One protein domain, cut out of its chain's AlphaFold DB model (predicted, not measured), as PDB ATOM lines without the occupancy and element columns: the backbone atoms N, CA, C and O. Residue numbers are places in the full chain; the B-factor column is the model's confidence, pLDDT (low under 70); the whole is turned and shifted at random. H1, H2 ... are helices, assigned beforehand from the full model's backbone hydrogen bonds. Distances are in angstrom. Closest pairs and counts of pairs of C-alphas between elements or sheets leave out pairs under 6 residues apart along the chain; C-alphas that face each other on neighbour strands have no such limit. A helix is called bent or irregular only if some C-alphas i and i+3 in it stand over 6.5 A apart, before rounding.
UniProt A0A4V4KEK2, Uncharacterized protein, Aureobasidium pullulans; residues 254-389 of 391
ATOM      1  N   ASP A 254     261.223 212.358 300.108       59.81
ATOM      2  CA  ASP A 254     260.678 211.256 300.906       59.81
ATOM      3  C   ASP A 254     260.761 211.546 302.412       59.81
ATOM      4  O   ASP A 254     259.775 211.359 303.131       59.81
ATOM      5  N   ASP A 255     261.878 212.111 302.885       62.16
ATOM      6  CA  ASP A 255     262.013 212.545 304.281       62.16
ATOM      7  C   ASP A 255     260.979 213.639 304.623       62.16
ATOM      8  O   ASP A 255     260.327 213.595 305.668       62.16
ATOM      9  N   SER A 256     260.736 214.584 303.707       63.62
ATOM     10  CA  SER A 256     259.706 215.620 303.869       63.62
ATOM     11  C   SER A 256     258.299 215.021 303.950       63.62
ATOM     12  O   SER A 256     257.457 215.507 304.701       63.62
ATOM     13  N   GLN A 257     258.036 213.935 303.215       67.69
ATOM     14  CA  GLN A 257     256.754 213.237 303.239       67.69
ATOM     15  C   GLN A 257     256.534 212.500 304.567       67.69
ATOM     16  O   GLN A 257     255.409 212.496 305.078       67.69
ATOM     17  N   ALA A 258     257.594 211.914 305.135       69.12
ATOM     18  CA  ALA A 258     257.568 211.309 306.463       69.12
ATOM     19  C   ALA A 258     257.351 212.374 307.553       69.12
ATOM     20  O   ALA A 258     256.417 212.246 308.344       69.12
ATOM     21  N   ALA A 259     258.126 213.462 307.535       68.56
ATOM     22  CA  ALA A 259     258.008 214.572 308.480       68.56
ATOM     23  C   ALA A 259     256.609 215.221 308.470       68.56
ATOM     24  O   ALA A 259     255.988 215.368 309.521       68.56
ATOM     25  N   ILE A 260     256.052 215.521 307.290       75.06
ATOM     26  CA  ILE A 260     254.689 216.069 307.148       75.06
ATOM     27  C   ILE A 260     253.626 215.122 307.731       75.06
ATOM     28  O   ILE A 260     252.621 215.588 308.268       75.06
ATOM     29  N   SER A 261     253.822 213.799 307.668       73.31
ATOM     30  CA  SER A 261     252.845 212.851 308.228       73.31
ATOM     31  C   SER A 261     252.693 212.982 309.753       73.31
ATOM     32  O   SER A 261     251.581 212.838 310.266       73.31
ATOM     33  N   LEU A 262     253.767 213.368 310.456       80.25
ATOM     34  CA  LEU A 262     253.796 213.589 311.909       80.25
ATOM     35  C   LEU A 262     253.026 214.845 312.357       80.25
ATOM     36  O   LEU A 262     252.726 214.980 313.539       80.25
ATOM     37  N   LEU A 263     252.643 215.735 311.434       79.94
ATOM     38  CA  LEU A 263     251.760 216.870 311.734       79.94
ATOM     39  C   LEU A 263     250.301 216.437 311.937       79.94
ATOM     40  O   LEU A 263     249.551 217.103 312.646       79.94
ATOM     41  N   THR A 264     249.880 215.319 311.329       81.94
ATOM     42  CA  THR A 264     248.469 214.894 311.335       81.94
ATOM     43  C   THR A 264     247.916 214.671 312.754       81.94
ATOM     44  O   THR A 264     246.828 215.179 313.023       81.94
ATOM     45  N   PRO A 265     248.630 214.007 313.692       79.31
ATOM     46  CA  PRO A 265     248.188 213.894 315.083       79.31
ATOM     47  C   PRO A 265     248.044 215.245 315.800       79.31
ATOM     48  O   PRO A 265     246.984 215.490 316.367       79.31
ATOM     49  N   LYS A 266     249.032 216.154 315.715       79.19
ATOM     50  CA  LYS A 266     248.949 217.476 316.372       79.19
ATOM     51  C   LYS A 266     247.759 218.298 315.864       79.19
ATOM     52  O   LYS A 266     246.985 218.823 316.657       79.19
ATOM     53  N   ILE A 267     247.542 218.352 314.548       84.75
ATOM     54  CA  ILE A 267     246.390 219.076 313.981       84.75
ATOM     55  C   ILE A 267     245.056 218.398 314.350       84.75
ATOM     56  O   ILE A 267     244.053 219.078 314.554       84.75
ATOM     57  N   SER A 268     245.035 217.071 314.508       81.81
ATOM     58  CA  SER A 268     243.872 216.320 315.010       81.81
ATOM     59  C   SER A 268     243.558 216.629 316.481       81.81
ATOM     60  O   SER A 268     242.393 216.614 316.875       81.81
ATOM     61  N   GLU A 269     244.572 216.970 317.281       79.06
ATOM     62  CA  GLU A 269     244.426 217.431 318.668       79.06
ATOM     63  C   GLU A 269     243.893 218.856 318.753       79.06
ATOM     64  O   GLU A 269     242.903 219.093 319.443       79.06
ATOM     65  N   ILE A 270     244.420 219.773 317.941       79.00
ATOM     66  CA  ILE A 270     243.862 221.127 317.819       79.00
ATOM     67  C   ILE A 270     242.381 221.070 317.374       79.00
ATOM     68  O   ILE A 270     241.541 221.775 317.926       79.00
ATOM     69  N   LEU A 271     242.020 220.166 316.452       80.75
ATOM     70  CA  LEU A 271     240.629 219.919 316.029       80.75
ATOM     71  C   LEU A 271     239.770 219.130 317.040       80.75
ATOM     72  O   LEU A 271     238.553 219.033 316.855       80.75
ATOM     73  N   ARG A 272     240.367 218.531 318.075       80.19
ATOM     74  CA  ARG A 272     239.648 217.873 319.179       80.19
ATOM     75  C   ARG A 272     239.145 218.921 320.166       80.19
ATOM     76  O   ARG A 272     237.968 218.902 320.520       80.19
ATOM     77  N   ASP A 273     240.026 219.849 320.529       76.94
ATOM     78  CA  ASP A 273     239.773 220.855 321.561       76.94
ATOM     79  C   ASP A 273     239.129 222.133 320.987       76.94
ATOM     80  O   ASP A 273     238.332 222.780 321.668       76.94
ATOM     81  N   PHE A 274     239.395 222.448 319.711       77.94
ATOM     82  CA  PHE A 274     238.852 223.597 318.973       77.94
ATOM     83  C   PHE A 274     238.288 223.161 317.599       77.94
ATOM     84  O   PHE A 274     238.896 223.440 316.559       77.94
ATOM     85  N   PRO A 275     237.121 222.484 317.529       73.94
ATOM     86  CA  PRO A 275     236.645 221.841 316.293       73.94
ATOM     87  C   PRO A 275     236.444 222.776 315.089       73.94
ATOM     88  O   PRO A 275     236.639 222.363 313.945       73.94
ATOM     89  N   THR A 276     236.091 224.043 315.327       76.38
ATOM     90  CA  THR A 276     235.858 225.061 314.284       76.38
ATOM     91  C   THR A 276     237.094 225.915 313.974       76.38
ATOM     92  O   THR A 276     236.994 226.863 313.207       76.38
ATOM     93  N   SER A 277     238.268 225.611 314.543       78.12
ATOM     94  CA  SER A 277     239.511 226.383 314.317       78.12
ATOM     95  C   SER A 277     239.893 226.499 312.835       78.12
ATOM     96  O   SER A 277     240.319 227.555 312.381       78.12
ATOM     97  N   HIS A 278     239.646 225.442 312.058       81.94
ATOM     98  CA  HIS A 278     239.854 225.397 310.607       81.94
ATOM     99  C   HIS A 278     238.968 226.358 309.782       81.94
ATOM    100  O   HIS A 278     239.223 226.535 308.590       81.94
ATOM    101  N   GLU A 279     237.930 226.954 310.381       82.12
ATOM    102  CA  GLU A 279     237.062 227.954 309.743       82.12
ATOM    103  C   GLU A 279     237.688 229.365 309.775       82.12
ATOM    104  O   GLU A 279     237.285 230.233 308.999       82.12
ATOM    105  N   ASP A 280     238.691 229.599 310.634       82.44
ATOM    106  CA  ASP A 280     239.440 230.858 310.703       82.44
ATOM    107  C   ASP A 280     240.355 231.011 309.463       82.44
ATOM    108  O   ASP A 280     241.225 230.162 309.227       82.44
ATOM    109  N   PRO A 281     240.229 232.092 308.664       81.12
ATOM    110  CA  PRO A 281     241.088 232.328 307.502       81.12
ATOM    111  C   PRO A 281     242.597 232.330 307.802       81.12
ATOM    112  O   PRO A 281     243.387 232.007 306.911       81.12
ATOM    113  N   ALA A 282     243.009 232.676 309.028       85.94
ATOM    114  CA  ALA A 282     244.410 232.681 309.444       85.94
ATOM    115  C   ALA A 282     244.948 231.277 309.777       85.94
ATOM    116  O   ALA A 282     246.130 231.016 309.538       85.94
ATOM    117  N   PHE A 283     244.101 230.339 310.224       87.56
ATOM    118  CA  PHE A 283     244.503 228.955 310.529       87.56
ATOM    119  C   PHE A 283     245.197 228.297 309.327       87.56
ATOM    120  O   PHE A 283     246.288 227.738 309.436       87.56
ATOM    121  N   MET A 284     244.602 228.442 308.138       87.50
ATOM    122  CA  MET A 284     245.139 227.894 306.886       87.50
ATOM    123  C   MET A 284     246.308 228.694 306.289       87.50
ATOM    124  O   MET A 284     246.796 228.319 305.217       87.50
ATOM    125  N   LEU A 285     246.760 229.769 306.944       87.38
ATOM    126  CA  LEU A 285     248.032 230.444 306.668       87.38
ATOM    127  C   LEU A 285     249.111 229.933 307.629       87.38
ATOM    128  O   LEU A 285     250.103 229.382 307.162       87.38
ATOM    129  N   LEU A 286     248.862 229.982 308.940       87.62
ATOM    130  CA  LEU A 286     249.784 229.488 309.971       87.62
ATOM    131  C   LEU A 286     250.137 228.001 309.769       87.62
ATOM    132  O   LEU A 286     251.307 227.622 309.825       87.62
ATOM    133  N   LEU A 287     249.164 227.163 309.386       89.56
ATOM    134  CA  LEU A 287     249.414 225.760 309.028       89.56
ATOM    135  C   LEU A 287     250.352 225.594 307.813       89.56
ATOM    136  O   LEU A 287     251.066 224.594 307.716       89.56
ATOM    137  N   ARG A 288     250.396 226.555 306.878       89.19
ATOM    138  CA  ARG A 288     251.352 226.515 305.753       89.19
ATOM    139  C   ARG A 288     252.761 226.819 306.219       89.19
ATOM    140  O   ARG A 288     253.678 226.156 305.742       89.19
ATOM    141  N   ASP A 289     252.941 227.775 307.123       86.81
ATOM    142  CA  ASP A 289     254.263 228.069 307.668       86.81
ATOM    143  C   ASP A 289     254.764 226.918 308.562       86.81
ATOM    144  O   ASP A 289     255.899 226.488 308.378       86.81
ATOM    145  N   VAL A 290     253.894 226.257 309.341       86.31
ATOM    146  CA  VAL A 290     254.200 224.961 309.993       86.31
ATOM    147  C   VAL A 290     254.671 223.901 308.982       86.31
ATOM    148  O   VAL A 290     255.737 223.304 309.158       86.31
ATOM    149  N   VAL A 291     253.926 223.668 307.893       86.62
ATOM    150  CA  VAL A 291     254.303 222.688 306.848       86.62
ATOM    151  C   VAL A 291     255.624 223.065 306.163       86.62
ATOM    152  O   VAL A 291     256.449 222.198 305.888       86.62
ATOM    153  N   LYS A 292     255.860 224.355 305.919       86.44
ATOM    154  CA  LYS A 292     257.076 224.897 305.295       86.44
ATOM    155  C   LYS A 292     258.302 224.729 306.197       86.44
ATOM    156  O   LYS A 292     259.304 224.206 305.716       86.44
ATOM    157  N   SER A 293     258.197 225.081 307.479       82.44
ATOM    158  CA  SER A 293     259.216 224.821 308.508       82.44
ATOM    159  C   SER A 293     259.519 223.319 308.624       82.44
ATOM    160  O   SER A 293     260.675 222.907 308.702       82.44
ATOM    161  N   THR A 294     258.483 222.478 308.534       81.19
ATOM    162  CA  THR A 294     258.625 221.011 308.543       81.19
ATOM    163  C   THR A 294     259.391 220.498 307.318       81.19
ATOM    164  O   THR A 294     260.212 219.596 307.450       81.19
ATOM    165  N   ILE A 295     259.186 221.086 306.132       80.56
ATOM    166  CA  ILE A 295     259.933 220.740 304.907       80.56
ATOM    167  C   ILE A 295     261.399 221.202 304.978       80.56
ATOM    168  O   ILE A 295     262.282 220.502 304.477       80.56
ATOM    169  N   THR A 296     261.686 222.363 305.578       78.69
ATOM    170  CA  THR A 296     263.069 222.860 305.711       78.69
ATOM    171  C   THR A 296     263.875 222.128 306.783       78.69
ATOM    172  O   THR A 296     265.103 222.169 306.719       78.69
ATOM    173  N   GLY A 297     263.220 221.439 307.724       70.44
ATOM    174  CA  GLY A 297     263.880 220.671 308.784       70.44
ATOM    175  C   GLY A 297     264.525 221.536 309.875       70.44
ATOM    176  O   GLY A 297     265.368 221.047 310.622       70.44
ATOM    177  N   ASP A 298     264.154 222.817 309.961       77.69
ATOM    178  CA  ASP A 298     264.588 223.713 311.035       77.69
ATOM    179  C   ASP A 298     263.694 223.494 312.262       77.69
ATOM    180  O   ASP A 298     262.552 223.951 312.305       77.69
ATOM    181  N   THR A 299     264.232 222.784 313.255       74.44
ATOM    182  CA  THR A 299     263.560 222.442 314.516       74.44
ATOM    183  C   THR A 299     262.969 223.658 315.215       74.44
ATOM    184  O   THR A 299     261.820 223.618 315.648       74.44
ATOM    185  N   LYS A 300     263.709 224.773 315.257       76.06
ATOM    186  CA  LYS A 300     263.239 225.984 315.922       76.06
ATOM    187  C   LYS A 300     262.114 226.638 315.123       76.06
ATOM    188  O   LYS A 300     261.108 227.021 315.704       76.06
ATOM    189  N   SER A 301     262.248 226.721 313.800       79.69
ATOM    190  CA  SER A 301     261.178 227.250 312.940       79.69
ATOM    191  C   SER A 301     259.906 226.387 313.004       79.69
ATOM    192  O   SER A 301     258.806 226.909 312.854       79.69
ATOM    193  N   ILE A 302     260.023 225.073 313.237       76.38
ATOM    194  CA  ILE A 302     258.876 224.173 313.459       76.38
ATOM    195  C   ILE A 302     258.196 224.480 314.799       76.38
ATOM    196  O   ILE A 302     256.975 224.622 314.838       76.38
ATOM    197  N   GLU A 303     258.974 224.598 315.876       77.19
ATOM    198  CA  GLU A 303     258.482 224.897 317.227       77.19
ATOM    199  C   GLU A 303     257.831 226.289 317.304       77.19
ATOM    200  O   GLU A 303     256.689 226.397 317.753       77.19
ATOM    201  N   ASP A 304     258.498 227.328 316.788       77.50
ATOM    202  CA  ASP A 304     257.982 228.703 316.741       77.50
ATOM    203  C   ASP A 304     256.667 228.775 315.926       77.50
ATOM    204  O   ASP A 304     255.673 229.320 316.411       77.50
ATOM    205  N   SER A 305     256.606 228.171 314.724       80.31
ATOM    206  CA  SER A 305     255.380 228.162 313.899       80.31
ATOM    207  C   SER A 305     254.229 227.356 314.515       80.31
ATOM    208  O   SER A 305     253.066 227.724 314.345       80.31
ATOM    209  N   MET A 306     254.517 226.246 315.207       79.94
ATOM    210  CA  MET A 306     253.476 225.448 315.868       79.94
ATOM    211  C   MET A 306     252.903 226.196 317.075       79.94
ATOM    212  O   MET A 306     251.687 226.249 317.242       79.94
ATOM    213  N   LEU A 307     253.765 226.837 317.872       80.25
ATOM    214  CA  LEU A 307     253.353 227.652 319.013       80.25
ATOM    215  C   LEU A 307     252.512 228.864 318.579       80.25
ATOM    216  O   LEU A 307     251.560 229.220 319.275       80.25
ATOM    217  N   GLU A 308     252.821 229.476 317.432       80.12
ATOM    218  CA  GLU A 308     252.012 230.550 316.845       80.12
ATOM    219  C   GLU A 308     250.619 230.047 316.428       80.12
ATOM    220  O   GLU A 308     249.617 230.662 316.796       80.12
ATOM    221  N   LEU A 309     250.532 228.894 315.749       78.62
ATOM    222  CA  LEU A 309     249.259 228.255 315.384       78.62
ATOM    223  C   LEU A 309     248.411 227.903 316.618       78.62
ATOM    224  O   LEU A 309     247.227 228.241 316.662       78.62
ATOM    225  N   GLU A 310     249.005 227.254 317.624       78.81
ATOM    226  CA  GLU A 310     248.329 226.895 318.878       78.81
ATOM    227  C   GLU A 310     247.845 228.152 319.627       78.81
ATOM    228  O   GLU A 310     246.683 228.231 320.026       78.81
ATOM    229  N   THR A 311     248.696 229.177 319.757       77.06
ATOM    230  CA  THR A 311     248.363 230.438 320.446       77.06
ATOM    231  C   THR A 311     247.266 231.220 319.721       77.06
ATOM    232  O   THR A 311     246.358 231.748 320.369       77.06
ATOM    233  N   HIS A 312     247.308 231.279 318.387       81.06
ATOM    234  CA  HIS A 312     246.255 231.897 317.578       81.06
ATOM    235  C   HIS A 312     244.915 231.199 317.821       81.06
ATOM    236  O   HIS A 312     243.952 231.847 318.220       81.06
ATOM    237  N   VAL A 313     244.864 229.868 317.704       76.94
ATOM    238  CA  VAL A 313     243.637 229.087 317.943       76.94
ATOM    239  C   VAL A 313     243.087 229.289 319.361       76.94
ATOM    240  O   VAL A 313     241.888 229.533 319.518       76.94
ATOM    241  N   VAL A 314     243.943 229.255 320.387       78.50
ATOM    242  CA  VAL A 314     243.543 229.475 321.792       78.50
ATOM    243  C   VAL A 314     242.995 230.891 322.033       78.50
ATOM    244  O   VAL A 314     242.188 231.081 322.943       78.50
ATOM    245  N   THR A 315     243.400 231.886 321.233       76.94
ATOM    246  CA  THR A 315     242.991 233.291 321.409       76.94
ATOM    247  C   THR A 315     241.856 233.752 320.488       76.94
ATOM    248  O   THR A 315     241.098 234.630 320.903       76.94
ATOM    249  N   THR A 316     241.681 233.180 319.288       71.19
ATOM    250  CA  THR A 316     240.603 233.572 318.354       71.19
ATOM    251  C   THR A 316     239.374 232.666 318.404       71.19
ATOM    252  O   THR A 316     238.252 233.162 318.260       71.19
ATOM    253  N   THR A 317     239.528 231.356 318.633       65.31
ATOM    254  CA  THR A 317     238.380 230.435 318.579       65.31
ATOM    255  C   THR A 317     237.557 230.485 319.864       65.31
ATOM    256  O   THR A 317     237.933 229.949 320.906       65.31
ATOM    257  N   VAL A 318     236.362 231.077 319.783       59.28
ATOM    258  CA  VAL A 318     235.365 230.999 320.859       59.28
ATOM    259  C   VAL A 318     234.846 229.564 320.956       59.28
ATOM    260  O   VAL A 318     233.997 229.150 320.164       59.28
ATOM    261  N   ASN A 319     235.323 228.818 321.955       54.47
ATOM    262  CA  ASN A 319     234.893 227.445 322.211       54.47
ATOM    263  C   ASN A 319     233.391 227.359 322.521       54.47
ATOM    264  O   ASN A 319     232.945 227.545 323.653       54.47
ATOM    265  N   LYS A 320     232.604 227.024 321.492       50.91
ATOM    266  CA  LYS A 320     231.220 226.565 321.622       50.91
ATOM    267  C   LYS A 320     231.227 225.053 321.872       50.91
ATOM    268  O   LYS A 320     231.455 224.305 320.921       50.91
ATOM    269  N   PRO A 321     230.955 224.568 323.101       47.28
ATOM    270  CA  PRO A 321     230.822 223.137 323.346       47.28
ATOM    271  C   PRO A 321     229.667 222.573 322.509       47.28
ATOM    272  O   PRO A 321     228.504 222.956 322.667       47.28
ATOM    273  N   SER A 322     230.001 221.676 321.583       47.69
ATOM    274  CA  SER A 322     229.058 221.101 320.626       47.69
ATOM    275  C   SER A 322     228.190 220.021 321.282       47.69
ATOM    276  O   SER A 322     228.390 218.829 321.058       47.69
ATOM    277  N   ASN A 323     227.151 220.439 322.012       48.19
ATOM    278  CA  ASN A 323     226.050 219.577 322.478       48.19
ATOM    279  C   ASN A 323     225.129 219.121 321.316       48.19
ATOM    280  O   ASN A 323     223.907 219.066 321.449       48.19
ATOM    281  N   ASN A 324     225.702 218.855 320.142       53.62
ATOM    282  CA  ASN A 324     224.985 218.542 318.915       53.62
ATOM    283  C   ASN A 324     224.812 217.015 318.792       53.62
ATOM    284  O   ASN A 324     225.819 216.309 318.707       53.62
ATOM    285  N   PRO A 325     223.577 216.478 318.735       52.06
ATOM    286  CA  PRO A 325     223.335 215.033 318.677       52.06
ATOM    287  C   PRO A 325     223.857 214.353 317.399       52.06
ATOM    288  O   PRO A 325     223.811 213.127 317.306       52.06
ATOM    289  N   ASN A 326     224.354 215.118 316.419       66.06
ATOM    290  CA  ASN A 326     224.853 214.619 315.139       66.06
ATOM    291  C   ASN A 326     226.359 214.908 314.920       66.06
ATOM    292  O   ASN A 326     226.777 215.260 313.816       66.06
ATOM    293  N   GLU A 327     227.181 214.761 315.972       69.81
ATOM    294  CA  GLU A 327     228.649 214.974 315.969       69.81
ATOM    295  C   GLU A 327     229.351 214.372 314.735       69.81
ATOM    296  O   GLU A 327     230.146 215.046 314.081       69.81
ATOM    297  N   MET A 328     229.013 213.133 314.354       70.44
ATOM    298  CA  MET A 328     229.627 212.461 313.199       70.44
ATOM    299  C   MET A 328     229.374 213.190 311.873       70.44
ATOM    300  O   MET A 328     230.238 213.174 310.999       70.44
ATOM    301  N   ALA A 329     228.209 213.826 311.707       67.06
ATOM    302  CA  ALA A 329     227.901 214.613 310.517       67.06
ATOM    303  C   ALA A 329     228.634 215.961 310.523       67.06
ATOM    304  O   ALA A 329     229.074 216.411 309.467       67.06
ATOM    305  N   VAL A 330     228.817 216.577 311.699       72.12
ATOM    306  CA  VAL A 330     229.630 217.796 311.858       72.12
ATOM    307  C   VAL A 330     231.083 217.514 311.469       72.12
ATOM    308  O   VAL A 330     231.627 218.217 310.624       72.12
ATOM    309  N   LEU A 331     231.677 216.434 311.988       72.44
ATOM    310  CA  LEU A 331     233.049 216.033 311.657       72.44
ATOM    311  C   LEU A 331     233.213 215.588 310.190       72.44
ATOM    312  O   LEU A 331     234.263 215.819 309.599       72.44
ATOM    313  N   ALA A 332     232.197 214.968 309.577       71.88
ATOM    314  CA  ALA A 332     232.272 214.499 308.190       71.88
ATOM    315  C   ALA A 332     232.081 215.604 307.130       71.88
ATOM    316  O   ALA A 332     232.596 215.462 306.018       71.88
ATOM    317  N   ARG A 333     231.361 216.694 307.439       78.50
ATOM    318  CA  ARG A 333     231.088 217.803 306.500       78.50
ATOM    319  C   ARG A 333     232.352 218.422 305.876       78.50
ATOM    320  O   ARG A 333     232.467 218.339 304.650       78.50
ATOM    321  N   PRO A 334     233.325 218.964 306.639       76.38
ATOM    322  CA  PRO A 334     234.480 219.638 306.044       76.38
ATOM    323  C   PRO A 334     235.365 218.670 305.245       76.38
ATOM    324  O   PRO A 334     235.881 219.029 304.188       76.38
ATOM    325  N   ILE A 335     235.442 217.399 305.660       77.75
ATOM    326  CA  ILE A 335     236.126 216.324 304.925       77.75
ATOM    327  C   ILE A 335     235.494 216.121 303.535       77.75
ATOM    328  O   ILE A 335     236.196 216.023 302.527       77.75
ATOM    329  N   LEU A 336     234.159 216.080 303.455       75.62
ATOM    330  CA  LEU A 336     233.424 215.910 302.197       75.62
ATOM    331  C   LEU A 336     233.510 217.146 301.286       75.62
ATOM    332  O   LEU A 336     233.545 216.994 300.061       75.62
ATOM    333  N   GLU A 337     233.584 218.350 301.853       79.81
ATOM    334  CA  GLU A 337     233.789 219.599 301.108       79.81
ATOM    335  C   GLU A 337     235.212 219.733 300.557       79.81
ATOM    336  O   GLU A 337     235.396 220.068 299.385       79.81
ATOM    337  N   ALA A 338     236.222 219.419 301.367       73.56
ATOM    338  CA  ALA A 338     237.614 219.342 300.941       73.56
ATOM    339  C   ALA A 338     237.791 218.307 299.813       73.56
ATOM    340  O   ALA A 338     238.359 218.604 298.760       73.56
ATOM    341  N   LEU A 339     237.173 217.129 299.953       70.56
ATOM    342  CA  LEU A 339     237.151 216.101 298.910       70.56
ATOM    343  C   LEU A 339     236.447 216.581 297.624       70.56
ATOM    344  O   LEU A 339     236.895 216.275 296.514       70.56
ATOM    345  N   ARG A 340     235.369 217.376 297.744       71.25
ATOM    346  CA  ARG A 340     234.706 218.022 296.595       71.25
ATOM    347  C   ARG A 340     235.644 218.998 295.877       71.25
ATOM    348  O   ARG A 340     235.585 219.049 294.654       71.25
ATOM    349  N   LYS A 341     236.512 219.720 296.591       69.44
ATOM    350  CA  LYS A 341     237.493 220.643 295.993       69.44
ATOM    351  C   LYS A 341     238.615 219.890 295.257       69.44
ATOM    352  O   LYS A 341     238.916 220.232 294.117       69.44
ATOM    353  N   TRP A 342     239.202 218.847 295.853       66.69
ATOM    354  CA  TRP A 342     240.469 218.289 295.338       66.69
ATOM    355  C   TRP A 342     240.350 217.126 294.358       66.69
ATOM    356  O   TRP A 342     241.277 216.927 293.585       66.69
ATOM    357  N   HIS A 343     239.230 216.396 294.290       64.75
ATOM    358  CA  HIS A 343     239.076 215.326 293.281       64.75
ATOM    359  C   HIS A 343     239.066 215.835 291.818       64.75
ATOM    360  O   HIS A 343     239.096 215.033 290.888       64.75
ATOM    361  N   VAL A 344     238.993 217.158 291.623       62.62
ATOM    362  CA  VAL A 344     239.150 217.855 290.333       62.62
ATOM    363  C   VAL A 344     240.616 218.246 290.077       62.62
ATOM    364  O   VAL A 344     241.007 218.443 288.933       62.62
ATOM    365  N   GLN A 345     241.425 218.364 291.135       59.03
ATOM    366  CA  GLN A 345     242.784 218.922 291.120       59.03
ATOM    367  C   GLN A 345     243.878 217.847 291.233       59.03
ATOM    368  O   GLN A 345     244.939 218.005 290.639       59.03
ATOM    369  N   ASP A 346     243.621 216.749 291.951       60.12
ATOM    370  CA  ASP A 346     244.532 215.608 292.090       60.12
ATOM    371  C   ASP A 346     243.839 214.293 291.659       60.12
ATOM    372  O   ASP A 346     243.016 213.742 292.403       60.12
ATOM    373  N   PRO A 347     244.180 213.749 290.471       58.31
ATOM    374  CA  PRO A 347     243.660 212.473 289.975       58.31
ATOM    375  C   PRO A 347     244.017 211.238 290.821       58.31
ATOM    376  O   PRO A 347     243.430 210.177 290.598       58.31
ATOM    377  N   ALA A 348     244.962 211.330 291.765       59.50
ATOM    378  CA  ALA A 348     245.286 210.235 292.680       59.50
ATOM    379  C   ALA A 348     244.230 210.051 293.789       59.50
ATOM    380  O   ALA A 348     244.147 208.976 294.392       59.50
ATOM    381  N   ILE A 349     243.391 211.061 294.051       63.75
ATOM    382  CA  ILE A 349     242.382 211.016 295.114       63.75
ATOM    383  C   ILE A 349     241.184 210.158 294.681       63.75
ATOM    384  O   ILE A 349     240.268 210.611 293.988       63.75
ATOM    385  N   ASN A 350     241.139 208.906 295.152       69.12
ATOM    386  CA  ASN A 350     240.019 207.996 294.903       69.12
ATOM    387  C   ASN A 350     238.755 208.402 295.692       69.12
ATOM    388  O   ASN A 350     238.432 207.862 296.749       69.12
ATOM    389  N   CYS A 351     238.014 209.362 295.138       66.12
ATOM    390  CA  CYS A 351     236.854 210.008 295.753       66.12
ATOM    391  C   CYS A 351     235.758 209.031 296.242       66.12
ATOM    392  O   CYS A 351     235.102 209.297 297.251       66.12
ATOM    393  N   SER A 352     235.572 207.873 295.592       63.72
ATOM    394  CA  SER A 352     234.594 206.861 296.031       63.72
ATOM    395  C   SER A 352     235.068 206.059 297.248       63.72
ATOM    396  O   SER A 352     234.273 205.768 298.142       63.72
ATOM    397  N   GLU A 353     236.362 205.751 297.326       69.25
ATOM    398  CA  GLU A 353     236.984 205.028 298.437       69.25
ATOM    399  C   GLU A 353     237.113 205.910 299.682       69.25
ATOM    400  O   GLU A 353     236.761 205.466 300.777       69.25
ATOM    401  N   THR A 354     237.487 207.185 299.523       68.62
ATOM    402  CA  THR A 354     237.492 208.150 300.634       68.62
ATOM    403  C   THR A 354     236.083 208.337 301.204       68.62
ATOM    404  O   THR A 354     235.906 208.232 302.416       68.62
ATOM    405  N   ARG A 355     235.049 208.494 300.358       71.19
ATOM    406  CA  ARG A 355     233.640 208.533 300.809       71.19
ATOM    407  C   ARG A 355     233.210 207.254 301.530       71.19
ATOM    408  O   ARG A 355     232.551 207.332 302.562       71.19
ATOM    409  N   LEU A 356     233.605 206.082 301.032       72.25
ATOM    410  CA  LEU A 356     233.314 204.810 301.694       72.25
ATOM    411  C   LEU A 356     234.012 204.701 303.062       72.25
ATOM    412  O   LEU A 356     233.424 204.161 303.998       72.25
ATOM    413  N   LYS A 357     235.232 205.234 303.203       72.69
ATOM    414  CA  LYS A 357     235.951 205.293 304.484       72.69
ATOM    415  C   LYS A 357     235.281 206.263 305.468       72.69
ATOM    416  O   LYS A 357     235.053 205.856 306.601       72.69
ATOM    417  N   ILE A 358     234.884 207.463 305.030       72.94
ATOM    418  CA  ILE A 358     234.095 208.421 305.835       72.94
ATOM    419  C   ILE A 358     232.825 207.740 306.359       72.94
ATOM    420  O   ILE A 358     232.643 207.645 307.568       72.94
ATOM    421  N   ASN A 359     232.010 207.159 305.472       69.31
ATOM    422  CA  ASN A 359     230.764 206.491 305.858       69.31
ATOM    423  C   ASN A 359     230.988 205.342 306.858       69.31
ATOM    424  O   ASN A 359     230.190 205.171 307.777       69.31
ATOM    425  N   ARG A 360     232.070 204.562 306.714       72.62
ATOM    426  CA  ARG A 360     232.431 203.505 307.678       72.62
ATOM    427  C   ARG A 360     232.780 204.076 309.053       72.62
ATOM    428  O   ARG A 360     232.288 203.546 310.044       72.62
ATOM    429  N   MET A 361     233.575 205.144 309.114       75.38
ATOM    430  CA  MET A 361     233.965 205.794 310.373       75.38
ATOM    431  C   MET A 361     232.748 206.441 311.057       75.38
ATOM    432  O   MET A 361     232.501 206.180 312.231       75.38
ATOM    433  N   SER A 362     231.895 207.159 310.315       70.69
ATOM    434  CA  SER A 362     230.641 207.720 310.846       70.69
ATOM    435  C   SER A 362     229.685 206.646 311.385       70.69
ATOM    436  O   SER A 362     229.093 206.836 312.444       70.69
ATOM    437  N   MET A 363     229.556 205.498 310.705       72.19
ATOM    438  CA  MET A 363     228.733 204.368 311.173       72.19
ATOM    439  C   MET A 363     229.332 203.657 312.396       72.19
ATOM    440  O   MET A 363     228.588 203.179 313.247       72.19
ATOM    441  N   ALA A 364     230.662 203.618 312.511       75.06
ATOM    442  CA  ALA A 364     231.372 203.110 313.685       75.06
ATOM    443  C   ALA A 364     231.408 204.103 314.867       75.06
ATOM    444  O   ALA A 364     231.851 203.729 315.950       75.06
ATOM    445  N   ARG A 365     230.943 205.349 314.666       73.50
ATOM    446  CA  ARG A 365     231.107 206.497 315.580       73.50
ATOM    447  C   ARG A 365     232.572 206.822 315.912       73.50
ATOM    448  O   ARG A 365     232.894 207.269 317.008       73.50
ATOM    449  N   ASP A 366     233.449 206.607 314.938       76.88
ATOM    450  CA  ASP A 366     234.888 206.854 315.014       76.88
ATOM    451  C   ASP A 366     235.193 208.352 314.798       76.88
ATOM    452  O   ASP A 366     235.582 208.790 313.710       76.88
ATOM    453  N   SER A 367     234.947 209.158 315.838       78.75
ATOM    454  CA  SER A 367     235.200 210.606 315.832       78.75
ATOM    455  C   SER A 367     236.679 210.940 315.673       78.75
ATOM    456  O   SER A 367     237.007 211.895 314.970       78.75
ATOM    457  N   ASP A 368     237.580 210.145 316.250       80.06
ATOM    458  CA  ASP A 368     239.021 210.353 316.112       80.06
ATOM    459  C   ASP A 368     239.541 209.932 314.732       80.06
ATOM    460  O   ASP A 368     240.385 210.624 314.167       80.06
ATOM    461  N   GLY A 369     239.009 208.877 314.111       79.81
ATOM    462  CA  GLY A 369     239.282 208.551 312.708       79.81
ATOM    463  C   GLY A 369     238.809 209.640 311.740       79.81
ATOM    464  O   GLY A 369     239.516 209.960 310.779       79.81
ATOM    465  N   LEU A 370     237.662 210.275 312.022       78.62
ATOM    466  CA  LEU A 370     237.189 211.454 311.286       78.62
ATOM    467  C   LEU A 370     238.088 212.681 311.531       78.62
ATOM    468  O   LEU A 370     238.535 213.283 310.555       78.62
ATOM    469  N   ARG A 371     238.434 213.017 312.786       83.12
ATOM    470  CA  ARG A 371     239.362 214.121 313.118       83.12
ATOM    471  C   ARG A 371     240.735 213.935 312.469       83.12
ATOM    472  O   ARG A 371     241.214 214.846 311.801       83.12
ATOM    473  N   ASN A 372     241.317 212.738 312.550       83.12
ATOM    474  CA  ASN A 372     242.596 212.405 311.913       83.12
ATOM    475  C   ASN A 372     242.526 212.496 310.379       83.12
ATOM    476  O   ASN A 372     243.471 212.965 309.746       83.12
ATOM    477  N   MET A 373     241.412 212.079 309.763       84.62
ATOM    478  CA  MET A 373     241.212 212.260 308.323       84.62
ATOM    479  C   MET A 373     241.103 213.743 307.952       84.62
ATOM    480  O   MET A 373     241.716 214.158 306.973       84.62
ATOM    481  N   HIS A 374     240.371 214.542 308.732       86.94
ATOM    482  CA  HIS A 374     240.252 215.978 308.506       86.94
ATOM    483  C   HIS A 374     241.610 216.685 308.639       86.94
ATOM    484  O   HIS A 374     242.023 217.390 307.722       86.94
ATOM    485  N   ALA A 375     242.349 216.415 309.717       85.69
ATOM    486  CA  ALA A 375     243.688 216.944 309.960       85.69
ATOM    487  C   ALA A 375     244.663 216.629 308.814       85.69
ATOM    488  O   ALA A 375     245.301 217.532 308.272       85.69
ATOM    489  N   GLY A 376     244.727 215.363 308.384       85.38
ATOM    490  CA  GLY A 376     245.591 214.943 307.276       85.38
ATOM    491  C   GLY A 376     245.199 215.579 305.938       85.38
ATOM    492  O   GLY A 376     246.059 215.839 305.097       85.38
ATOM    493  N   MET A 377     243.914 215.892 305.755       84.50
ATOM    494  CA  MET A 377     243.427 216.647 304.604       84.50
ATOM    495  C   MET A 377     243.843 218.130 304.675       84.50
ATOM    496  O   MET A 377     244.396 218.632 303.700       84.50
ATOM    497  N   LEU A 378     243.687 218.823 305.809       87.38
ATOM    498  CA  LEU A 378     244.142 220.219 305.960       87.38
ATOM    499  C   LEU A 378     245.661 220.360 305.738       87.38
ATOM    500  O   LEU A 378     246.106 221.263 305.026       87.38
ATOM    501  N   VAL A 379     246.452 219.422 306.272       85.00
ATOM    502  CA  VAL A 379     247.909 219.343 306.055       85.00
ATOM    503  C   VAL A 379     248.250 219.124 304.572       85.00
ATOM    504  O   VAL A 379     249.179 219.749 304.053       85.00
ATOM    505  N   TRP A 380     247.481 218.294 303.853       82.06
ATOM    506  CA  TRP A 380     247.622 218.135 302.401       82.06
ATOM    507  C   TRP A 380     247.318 219.443 301.654       82.06
ATOM    508  O   TRP A 380     248.112 219.844 300.804       82.06
ATOM    509  N   GLU A 381     246.241 220.164 301.992       82.56
ATOM    510  CA  GLU A 381     245.894 221.426 301.312       82.56
ATOM    511  C   GLU A 381     246.963 222.506 301.520       82.56
ATOM    512  O   GLU A 381     247.340 223.214 300.577       82.56
ATOM    513  N   ALA A 382     247.479 222.603 302.750       84.81
ATOM    514  CA  ALA A 382     248.556 223.515 303.106       84.81
ATOM    515  C   ALA A 382     249.828 223.254 302.278       84.81
ATOM    516  O   ALA A 382     250.469 224.207 301.831       84.81
ATOM    517  N   ARG A 383     250.153 221.982 302.001       81.56
ATOM    518  CA  ARG A 383     251.280 221.585 301.144       81.56
ATOM    519  C   ARG A 383     251.013 221.839 299.656       81.56
ATOM    520  O   ARG A 383     251.837 222.461 298.990       81.56
ATOM    521  N   SER A 384     249.885 221.373 299.118       71.50
ATOM    522  CA  SER A 384     249.604 221.412 297.672       71.50
ATOM    523  C   SER A 384     249.596 222.841 297.119       71.50
ATOM    524  O   SER A 384     250.121 223.101 296.036       71.50
ATOM    525  N   LYS A 385     249.106 223.812 297.903       62.00
ATOM    526  CA  LYS A 385     249.118 225.233 297.518       62.00
ATOM    527  C   LYS A 385     250.513 225.878 297.491       62.00
ATOM    528  O   LYS A 385     250.656 226.914 296.853       62.00
ATOM    529  N   GLN A 386     251.538 225.273 298.100       54.72
ATOM    530  CA  GLN A 386     252.935 225.740 298.002       54.72
ATOM    531  C   GLN A 386     253.640 225.277 296.716       54.72
ATOM    532  O   GLN A 386     254.635 225.876 296.307       54.72
ATOM    533  N   GLN A 387     253.152 224.211 296.074       49.56
ATOM    534  CA  GLN A 387     253.718 223.719 294.812       49.56
ATOM    535  C   GLN A 387     253.258 224.578 293.625       49.56
ATOM    536  O   GLN A 387     254.066 224.906 292.761       49.56
ATOM    537  N   SER A 388     252.001 225.038 293.644       41.75
ATOM    538  CA  SER A 388     251.421 225.922 292.617       41.75
ATOM    539  C   SER A 388     252.041 227.329 292.548       41.75
ATOM    540  O   SER A 388     251.691 228.092 291.657       41.75
ATOM    541  N   THR A 389     252.925 227.695 293.482       37.81
ATOM    542  CA  THR A 389     253.642 228.985 293.510       37.81
ATOM    543  C   THR A 389     255.140 228.828 293.207       37.81
ATOM    544  O   THR A 389     255.955 229.635 293.654       37.81
TER     545      THR A 389
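This is residues 254 to 389 of the 391 residues of an uncharacterized protein of Aureobasidium pullulans (UniProt A0A4V4KEK2). One long helix, H7, runs through the middle; H5 and H6 join it in an up-and-down bundle, each running against the one before, while the hairpin of H3 and H4 sits on its other side, with H3 crossing the later part of H7. H2 packs steeply across H7, and H1 touches H3. The 136 printed residues hold seven named helices, H1 to H7 in order, and no named strand: all helix, mostly aligned, compact, with a radius of gyration of the C-alphas of 15.0 A and spans of 41 by 37 by 22 A.

Find C-alpha 367 at (235.200, 210.606, 315.832); from there H7 runs 30.9 A to residue 387. H5 is residues 327 to 342, 24.0 A, and H6 residues 351 to 364. H3 is residues 283 to 296 and H4 residues 299 to 316, 25.8 A. H1, residues 254 to 261, begins at C-alpha (260.678, 211.256, 300.906); H2 is residues 263 to 273. H5 is only just irregular: C-alphas 331 and 334 are 6.8 A apart.

Start at the hub, H7. It touches H5, closest C-alphas Ile 335 and His 374 at 5.5 A, a shallow tilt of 23 degrees, the same way. H6 touches H5, Ser 362 to Met 328 at 5.4 A between closest C-alphas. H2 touches H7 at a steep tilt of 53 degrees, closest C-alphas Thr 264 and Gly 376, 5.0 A. H4 and H6 are apart. Every O i to N i+4 pair is within hydrogen-bond range in H1, H2, H4 and H6; H3 has 9 of 10, H5 10 of 12, H7 15 of 17.

The farthest C-alphas, Asp 298 and Pro 325, are 42.8 A apart. The printed part has no cut and no long link. Look for pLDDT under 70 at residues 317 to 327 and 341 to 354, among others.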